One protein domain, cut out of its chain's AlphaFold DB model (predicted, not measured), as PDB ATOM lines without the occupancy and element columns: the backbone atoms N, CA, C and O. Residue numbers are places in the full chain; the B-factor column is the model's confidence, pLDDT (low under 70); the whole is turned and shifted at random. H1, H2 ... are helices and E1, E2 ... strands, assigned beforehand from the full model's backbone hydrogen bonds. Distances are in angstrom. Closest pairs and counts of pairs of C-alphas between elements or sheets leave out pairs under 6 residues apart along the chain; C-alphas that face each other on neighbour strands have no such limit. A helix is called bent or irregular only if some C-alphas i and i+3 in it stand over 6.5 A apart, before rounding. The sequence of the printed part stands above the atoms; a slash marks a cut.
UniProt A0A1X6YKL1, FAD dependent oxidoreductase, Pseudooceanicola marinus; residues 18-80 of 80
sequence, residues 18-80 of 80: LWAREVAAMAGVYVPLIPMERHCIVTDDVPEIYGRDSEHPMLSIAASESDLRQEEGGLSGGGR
ATOM      1  N   LEU A  18      23.538 -46.812 -59.350       95.25
ATOM      2  CA  LEU A  18      23.280 -48.085 -60.042       95.25
ATOM      3  C   LEU A  18      24.227 -48.339 -61.229       95.25
ATOM      4  O   LEU A  18      24.477 -49.495 -61.552       95.25
ATOM      5  N   TRP A  19      24.780 -47.281 -61.832       96.31
ATOM      6  CA  TRP A  19      25.717 -47.342 -62.962       96.31
ATOM      7  C   TRP A  19      27.193 -47.322 -62.544       96.31
ATOM      8  O   TRP A  19      28.086 -47.236 -63.391       96.31
ATOM      9  N   ALA A  20      27.497 -47.345 -61.241       97.31
ATOM     10  CA  ALA A  20      28.874 -47.226 -60.763       97.31
ATOM     11  C   ALA A  20      29.776 -48.353 -61.294       97.31
ATOM     12  O   ALA A  20      30.960 -48.122 -61.551       97.31
ATOM     13  N   ARG A  21      29.229 -49.553 -61.514       96.88
ATOM     14  CA  ARG A  21      29.971 -50.683 -62.086       96.88
ATOM     15  C   ARG A  21      30.345 -50.431 -63.547       96.88
ATOM     16  O   ARG A  21      31.484 -50.668 -63.937       96.88
ATOM     17  N   GLU A  22      29.414 -49.914 -64.337       96.12
ATOM     18  CA  GLU A  22      29.591 -49.581 -65.749       96.12
ATOM     19  C   GLU A  22      30.608 -48.442 -65.911       96.12
ATOM     20  O   GLU A  22      31.498 -48.524 -66.756       96.12
ATOM     21  N   VAL A  23      30.549 -47.424 -65.044       96.25
ATOM     22  CA  VAL A  23      31.535 -46.329 -65.015       96.25
ATOM     23  C   VAL A  23      32.931 -46.844 -64.650       96.25
ATOM     24  O   VAL A  23      33.912 -46.458 -65.281       96.25
ATOM     25  N   ALA A  24      33.049 -47.741 -63.667       96.81
ATOM     26  CA  ALA A  24      34.340 -48.309 -63.278       96.81
ATOM     27  C   ALA A  24      34.957 -49.187 -64.380       96.81
ATOM     28  O   ALA A  24      36.170 -49.139 -64.603       96.81
ATOM     29  N   ALA A  25      34.125 -49.913 -65.133       96.62
ATOM     30  CA  ALA A  25      34.568 -50.717 -66.268       96.62
ATOM     31  C   ALA A  25      35.223 -49.868 -67.375       96.62
ATOM     32  O   ALA A  25      36.153 -50.339 -68.027       96.62
ATOM     33  N   MET A  26      34.826 -48.598 -67.540       95.88
ATOM     34  CA  MET A  26      35.481 -47.665 -68.476       95.88
ATOM     35  C   MET A  26      36.949 -47.386 -68.115       95.88
ATOM     36  O   MET A  26      37.727 -46.996 -68.983       95.88
ATOM     37  N   ALA A  27      37.328 -47.590 -66.850       95.75
ATOM     38  CA  ALA A  27      38.699 -47.498 -66.353       95.75
ATOM     39  C   ALA A  27      39.356 -48.881 -66.143       95.75
ATOM     40  O   ALA A  27      40.432 -48.960 -65.557       95.75
ATOM     41  N   GLY A  28      38.720 -49.974 -66.589       96.81
ATOM     42  CA  GLY A  28      39.217 -51.342 -66.402       96.81
ATOM     43  C   GLY A  28      39.137 -51.857 -64.959       96.81
ATOM     44  O   GLY A  28      39.794 -52.840 -64.626       96.81
ATOM     45  N   VAL A  29      38.351 -51.204 -64.096       97.50
ATOM     46  CA  VAL A  29      38.213 -51.562 -62.679       97.50
ATOM     47  C   VAL A  29      36.925 -52.348 -62.458       97.50
ATOM     48  O   VAL A  29      35.846 -51.929 -62.875       97.50
ATOM     49  N   TYR A  30      37.027 -53.476 -61.754       96.75
ATOM     50  CA  TYR A  30      35.862 -54.235 -61.306       96.75
ATOM     51  C   TYR A  30      35.344 -53.704 -59.967       96.75
ATOM     52  O   TYR A  30      36.105 -53.565 -59.009       96.75
ATOM     53  N   VAL A  31      34.034 -53.457 -59.894       96.62
ATOM     54  CA  VAL A  31      33.337 -53.065 -58.664       96.62
ATOM     55  C   VAL A  31      32.216 -54.080 -58.394       96.62
ATOM     56  O   VAL A  31      31.354 -54.258 -59.262       96.62
ATOM     57  N   PRO A  32      32.201 -54.751 -57.224       95.56
ATOM     58  CA  PRO A  32      31.259 -55.830 -56.922       95.56
ATOM     59  C   PRO A  32      29.878 -55.286 -56.515       95.56
ATOM     60  O   PRO A  32      29.472 -55.380 -55.360       95.56
ATOM     61  N   LEU A  33      29.155 -54.696 -57.471       94.62
ATOM     62  CA  LEU A  33      27.805 -54.151 -57.288       94.62
ATOM     63  C   LEU A  33      26.791 -54.847 -58.203       94.62
ATOM     64  O   LEU A  33      27.092 -55.189 -59.353       94.62
ATOM     65  N   ILE A  34      25.573 -55.022 -57.688       94.38
ATOM     66  CA  ILE A  34      24.420 -55.574 -58.405       94.38
ATOM     67  C   ILE A  34      23.215 -54.665 -58.115       94.38
ATOM     68  O   ILE A  34      22.870 -54.499 -56.945       94.38
ATOM     69  N   PRO A  35      22.584 -54.059 -59.139       92.31
ATOM     70  CA  PRO A  35      21.315 -53.357 -58.981       92.31
ATOM     71  C   PRO A  35      20.236 -54.304 -58.464       92.31
ATOM     72  O   PRO A  35      20.100 -55.417 -58.972       92.31
ATOM     73  N   MET A  36      19.468 -53.860 -57.474       92.88
ATOM     74  CA  MET A  36      18.358 -54.632 -56.926       92.88
ATOM     75  C   MET A  36      17.105 -53.776 -56.899       92.88
ATOM     76  O   MET A  36      17.155 -52.590 -56.566       92.88
ATOM     77  N   GLU A  37      15.989 -54.396 -57.254       91.94
ATOM     78  CA  GLU A  37      14.673 -53.803 -57.087       91.94
ATOM     79  C   GLU A  37      14.229 -53.967 -55.636       91.94
ATOM     80  O   GLU A  37      14.520 -54.972 -54.985       91.94
ATOM     81  N   ARG A  38      13.515 -52.963 -55.132       90.88
ATOM     82  CA  ARG A  38      12.858 -53.019 -53.834       90.88
ATOM     83  C   ARG A  38      11.497 -52.358 -53.944       90.88
ATOM     84  O   ARG A  38      11.401 -51.227 -54.418       90.88
ATOM     85  N   HIS A  39      10.463 -53.053 -53.488       92.69
ATOM     86  CA  HIS A  39       9.126 -52.485 -53.411       92.69
ATOM     87  C   HIS A  39       8.989 -51.604 -52.171       92.69
ATOM     88  O   HIS A  39       9.386 -51.991 -51.072       92.69
ATOM     89  N   CYS A  40       8.364 -50.450 -52.362       91.94
ATOM     90  CA  CYS A  40       7.865 -49.618 -51.280       91.94
ATOM     91  C   CYS A  40       6.345 -49.555 -51.406       91.94
ATOM     92  O   CYS A  40       5.818 -49.311 -52.492       91.94
ATOM     93  N   ILE A  41       5.654 -49.789 -50.298       94.38
ATOM     94  CA  ILE A  41       4.212 -49.616 -50.163       94.38
ATOM     95  C   ILE A  41       3.991 -48.314 -49.403       94.38
ATOM     96  O   ILE A  41       4.703 -48.028 -48.440       94.38
ATOM     97  N   VAL A  42       3.008 -47.538 -49.846       95.62
ATOM     98  CA  VAL A  42       2.565 -46.304 -49.195       95.62
ATOM     99  C   VAL A  42       1.079 -46.452 -48.924       95.62
ATOM    100  O   VAL A  42       0.336 -46.891 -49.805       95.62
ATOM    101  N   THR A  43       0.662 -46.151 -47.701       96.06
ATOM    102  CA  THR A  43      -0.751 -46.158 -47.326       96.06
ATOM    103  C   THR A  43      -1.369 -44.780 -47.530       96.06
ATOM    104  O   THR A  43      -0.665 -43.773 -47.515       96.06
ATOM    105  N   ASP A  44      -2.695 -44.739 -47.629       95.81
ATOM    106  CA  ASP A  44      -3.450 -43.512 -47.366       95.81
ATOM    107  C   ASP A  44      -3.328 -43.111 -45.878       95.81
ATOM    108  O   ASP A  44      -2.689 -43.809 -45.075       95.81
ATOM    109  N   ASP A  45      -3.966 -42.001 -45.503       96.06
ATOM    110  CA  ASP A  45      -4.010 -41.522 -44.121       96.06
ATOM    111  C   ASP A  45      -4.543 -42.594 -43.158       96.06
ATOM    112  O   ASP A  45      -5.619 -43.170 -43.342       96.06
ATOM    113  N   VAL A  46      -3.790 -42.824 -42.083       95.12
ATOM    114  CA  VAL A  46      -4.149 -43.739 -40.999       95.12
ATOM    115  C   VAL A  46      -4.602 -42.890 -39.810       95.12
ATOM    116  O   VAL A  46      -3.796 -42.105 -39.314       95.12
ATOM    117  N   PRO A  47      -5.847 -43.012 -39.309       93.12
ATOM    118  CA  PRO A  47      -6.381 -42.133 -38.259       93.12
ATOM    119  C   PRO A  47      -5.521 -42.035 -36.991       93.12
ATOM    120  O   PRO A  47      -5.479 -40.994 -36.348       93.12
ATOM    121  N   GLU A  48      -4.821 -43.107 -36.627       92.62
ATOM    122  CA  GLU A  48      -3.935 -43.177 -35.459       92.62
ATOM    123  C   GLU A  48      -2.588 -42.457 -35.663       92.62
ATOM    124  O   GLU A  48      -1.853 -42.209 -34.698       92.62
ATOM    125  N   ILE A  49      -2.254 -42.151 -36.917       94.00
ATOM    126  CA  ILE A  49      -1.070 -41.400 -37.343       94.00
ATOM    127  C   ILE A  49      -1.451 -39.952 -37.666       94.00
ATOM    128  O   ILE A  49      -0.749 -39.017 -37.268       94.00
ATOM    129  N   TYR A  50      -2.592 -39.767 -38.327       89.56
ATOM    130  CA  TYR A  50      -3.139 -38.475 -38.694       89.56
ATOM    131  C   TYR A  50      -3.445 -37.630 -37.450       89.56
ATOM    132  O   TYR A  50      -4.243 -38.001 -36.592       89.56
ATOM    133  N   GLY A  51      -2.811 -36.460 -37.351       86.06
ATOM    134  CA  GLY A  51      -3.047 -35.518 -36.254       86.06
ATOM    135  C   GLY A  51      -2.276 -35.810 -34.964       86.06
ATOM    136  O   GLY A  51      -2.597 -35.230 -33.930       86.06
ATOM    137  N   ARG A  52      -1.251 -36.672 -34.999       92.56
ATOM    138  CA  ARG A  52      -0.294 -36.783 -33.888       92.56
ATOM    139  C   ARG A  52       0.493 -35.481 -33.720       92.56
ATOM    140  O   ARG A  52       0.929 -34.884 -34.699       92.56
ATOM    141  N   ASP A  53       0.775 -35.118 -32.470       93.12
ATOM    142  CA  ASP A  53       1.593 -33.940 -32.133       93.12
ATOM    143  C   ASP A  53       3.068 -34.083 -32.554       93.12
ATOM    144  O   ASP A  53       3.809 -33.101 -32.618       93.12
ATOM    145  N   SER A  54       3.514 -35.312 -32.818       93.56
ATOM    146  CA  SER A  54       4.872 -35.624 -33.248       93.56
ATOM    147  C   SER A  54       4.890 -36.786 -34.234       93.56
ATOM    148  O   SER A  54       4.082 -37.715 -34.123       93.56
ATOM    149  N   GLU A  55       5.879 -36.772 -35.125       93.38
ATOM    150  CA  GLU A  55       6.122 -37.838 -36.095       93.38
ATOM    151  C   GLU A  55       6.266 -39.202 -35.401       93.38
ATOM    152  O   GLU A  55       6.925 -39.347 -34.364       93.38
ATOM    153  N   HIS A  56       5.605 -40.208 -35.960       95.00
ATOM    154  CA  HIS A  56       5.738 -41.585 -35.537       95.00
ATOM    155  C   HIS A  56       7.172 -42.062 -35.823       95.00
ATOM    156  O   HIS A  56       7.674 -41.880 -36.933       95.00
ATOM    157  N   PRO A  57       7.848 -42.704 -34.854       94.75
ATOM    158  CA  PRO A  57       9.230 -43.126 -35.032       94.75
ATOM    159  C   PRO A  57       9.368 -44.131 -36.177       94.75
ATOM    160  O   PRO A  57       8.503 -44.984 -36.386       94.75
ATOM    161  N   MET A  58      10.497 -44.072 -36.880       95.19
ATOM    162  CA  MET A  58      10.860 -45.113 -37.832       95.19
ATOM    163  C   MET A  58      11.080 -46.435 -37.091       95.19
ATOM    164  O   MET A  58      11.813 -46.499 -36.101       95.19
ATOM    165  N   LEU A  59      10.450 -47.495 -37.584       95.19
ATOM    166  CA  LEU A  59      10.549 -48.840 -37.045       95.19
ATOM    167  C   LEU A  59      11.359 -49.714 -37.992       95.19
ATOM    168  O   LEU A  59      11.089 -49.769 -39.187       95.19
ATOM    169  N   SER A  60      12.309 -50.454 -37.430       95.31
ATOM    170  CA  SER A  60      12.942 -51.586 -38.100       95.31
ATOM    171  C   SER A  60      12.362 -52.869 -37.517       95.31
ATOM    172  O   SER A  60      12.477 -53.131 -36.320       95.31
ATOM    173  N   ILE A  61      11.701 -53.654 -38.361       93.94
ATOM    174  CA  ILE A  61      10.986 -54.867 -37.984       93.94
ATOM    175  C   ILE A  61      11.795 -56.060 -38.479       93.94
ATOM    176  O   ILE A  61      11.598 -56.563 -39.582       93.94
ATOM    177  N   ALA A  62      12.721 -56.527 -37.641       93.19
ATOM    178  CA  ALA A  62      13.628 -57.619 -37.995       93.19
ATOM    179  C   ALA A  62      12.893 -58.922 -38.355       93.19
ATOM    180  O   ALA A  62      13.327 -59.639 -39.248       93.19
ATOM    181  N   ALA A  63      11.764 -59.212 -37.699       94.88
ATOM    182  CA  ALA A  63      11.000 -60.440 -37.927       94.88
ATOM    183  C   ALA A  63      10.412 -60.550 -39.345       94.88
ATOM    184  O   ALA A  63      10.200 -61.659 -39.824       94.88
ATOM    185  N   SER A  64      10.147 -59.418 -39.999       90.38
ATOM    186  CA  SER A  64       9.647 -59.357 -41.375       90.38
ATOM    187  C   SER A  64      10.656 -58.726 -42.335       90.38
ATOM    188  O   SER A  64      10.291 -58.395 -43.460       90.38
ATOM    189  N   GLU A  65      11.889 -58.482 -41.881       93.25
ATOM    190  CA  GLU A  65      12.938 -57.784 -42.637       93.25
ATOM    191  C   GLU A  65      12.438 -56.497 -43.311       93.25
ATOM    192  O   GLU A  65      12.792 -56.177 -44.447       93.25
ATOM    193  N   SER A  66      11.565 -55.773 -42.613       93.06
ATOM    194  CA  SER A  66      10.889 -54.595 -43.146       93.06
ATOM    195  C   SER A  66      11.185 -53.365 -42.308       93.06
ATOM    196  O   SER A  66      11.533 -53.455 -41.130       93.06
ATOM    197  N   ASP A  67      11.001 -52.205 -42.911       94.38
ATOM    198  CA  ASP A  67      10.957 -50.932 -42.210       94.38
ATOM    199  C   ASP A  67       9.593 -50.278 -42.395       94.38
ATOM    200  O   ASP A  67       8.901 -50.539 -43.379       94.38
ATOM    201  N   LEU A  68       9.209 -49.458 -41.421       95.31
ATOM    202  CA  LEU A  68       8.064 -48.568 -41.511       95.31
ATOM    203  C   LEU A  68       8.471 -47.182 -41.034       95.31
ATOM    204  O   LEU A  68       9.113 -47.039 -39.992       95.31
ATOM    205  N   ARG A  69       8.044 -46.157 -41.758       95.44
ATOM    206  CA  ARG A  69       8.175 -44.760 -41.358       95.44
ATOM    207  C   ARG A  69       6.891 -44.010 -41.652       95.44
ATOM    208  O   ARG A  69       6.110 -44.423 -42.506       95.44
ATOM    209  N   GLN A  70       6.688 -42.903 -40.950       95.62
ATOM    210  CA  GLN A  70       5.599 -42.001 -41.286       95.62
ATOM    211  C   GLN A  70       5.865 -41.331 -42.638       95.62
ATOM    212  O   GLN A  70       6.988 -40.922 -42.945       95.62
ATOM    213  N   GLU A  71       4.807 -41.236 -43.434       93.88
ATOM    214  CA  GLU A  71       4.735 -40.400 -44.629       93.88
ATOM    215  C   GLU A  71       3.418 -39.656 -44.556       93.88
ATOM    216  O   GLU A  71       2.355 -40.271 -44.609       93.88
ATOM    217  N   GLU A  72       3.489 -38.338 -44.400       89.38
ATOM    218  CA  GLU A  72       2.295 -37.510 -44.225       89.38
ATOM    219  C   GLU A  72       1.415 -38.027 -43.066       89.38
ATOM    220  O   GLU A  72       1.909 -38.156 -41.942       89.38
ATOM    221  N   GLY A  73       0.126 -38.294 -43.301       92.44
ATOM    222  CA  GLY A  73      -0.789 -38.871 -42.312       92.44
ATOM    223  C   GLY A  73      -0.836 -40.403 -42.307       92.44
ATOM    224  O   GLY A  73      -1.622 -40.972 -41.551       92.44
ATOM    225  N   GLY A  74      -0.020 -41.071 -43.124       95.12
ATOM    226  CA  GLY A  74       0.035 -42.524 -43.276       95.12
ATOM    227  C   GLY A  74       1.416 -43.112 -42.973       95.12
ATOM    228  O   GLY A  74       2.235 -42.533 -42.253       95.12
ATOM    229  N   LEU A  75       1.678 -44.301 -43.514       95.75
ATOM    230  CA  LEU A  75       2.940 -45.021 -43.363       95.75
ATOM    231  C   LEU A  75       3.490 -45.425 -44.735       95.75
ATOM    232  O   LEU A  75       2.740 -45.859 -45.610       95.75
ATOM    233  N   SER A  76       4.811 -45.369 -44.896       95.38
ATOM    234  CA  SER A  76       5.500 -46.154 -45.922       95.38
ATOM    235  C   SER A  76       6.408 -47.192 -45.315       95.38
ATOM    236  O   SER A  76       6.915 -47.055 -44.202       95.38
ATOM    237  N   GLY A  77       6.629 -48.239 -46.094       92.75
ATOM    238  CA  GLY A  77       7.584 -49.267 -45.763       92.75
ATOM    239  C   GLY A  77       7.799 -50.227 -46.905       92.75
ATOM    240  O   GLY A  77       7.082 -50.234 -47.907       92.75
ATOM    241  N   GLY A  78       8.801 -51.067 -46.740       89.06
ATOM    242  CA  GLY A  78       9.097 -52.136 -47.672       89.06
ATOM    243  C   GLY A  78       9.738 -53.290 -46.930       89.06
ATOM    244  O   GLY A  78      10.420 -53.088 -45.926       89.06
ATOM    245  N   GLY A  79       9.519 -54.498 -47.429       84.56
ATOM    246  CA  GLY A  79      10.345 -55.649 -47.087       84.56
ATOM    247  C   GLY A  79      11.605 -55.673 -47.944       84.56
ATOM    248  O   GLY A  79      11.759 -54.879 -48.883       84.56
ATOM    249  N   ARG A  80      12.530 -56.563 -47.604       68.31
ATOM    250  CA  ARG A  80      13.477 -57.083 -48.585       68.31
ATOM    251  C   ARG A  80      12.841 -58.245 -49.349       68.31
ATOM    252  O   ARG A  80      11.987 -58.935 -48.754       68.31
TER     253      ARG A  80
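This is residues 18 to 80 of the 80 residues of the protein "FAD dependent oxidoreductase" of Pseudooceanicola marinus (UniProt A0A1X6YKL1). With little regular structure, this is a short helix, H1, at one end and a small three-stranded sheet at the other, joined by the long stretch of residues 26 to 58. The printed part has 63 residues, 23 in named elements, in the order H1, E1, E2, E3; the class is mixed. The sheet, E1 - E2 - E3, is a meander, each strand the antiparallel neighbour of the one before. The whole is an extended rod, 54 by 24 by 18 A, with a radius of gyration of the C-alphas of 17.9 A.

H1, residues 18 to 25, begins at C-alpha 18 (23.280, -48.085, -60.042) and is irregular: C-alphas 18 and 21 are 7.5 A apart. E1 is residues 59 to 61, E2 66 to 71, 15.5 A long, and E3 74 to 79, 17.1 A, ending at C-alpha 79 (10.345, -55.649, -47.087).

H1, with 3 of 4 O i to N i+4 pairs within hydrogen-bond range, is not on the sheet. Hairpin E1 and E2 has N 59 and O 68 within hydrogen-bond range, 2.8 A; hairpin E2 and E3 has N 69 and O 76, 2.8 A. Residues 41 to 42 pair antiparallel with 76 to 77 of E3.

The printed part has no cut. H1 to E1 is a long link. Residue 80 is under pLDDT 70.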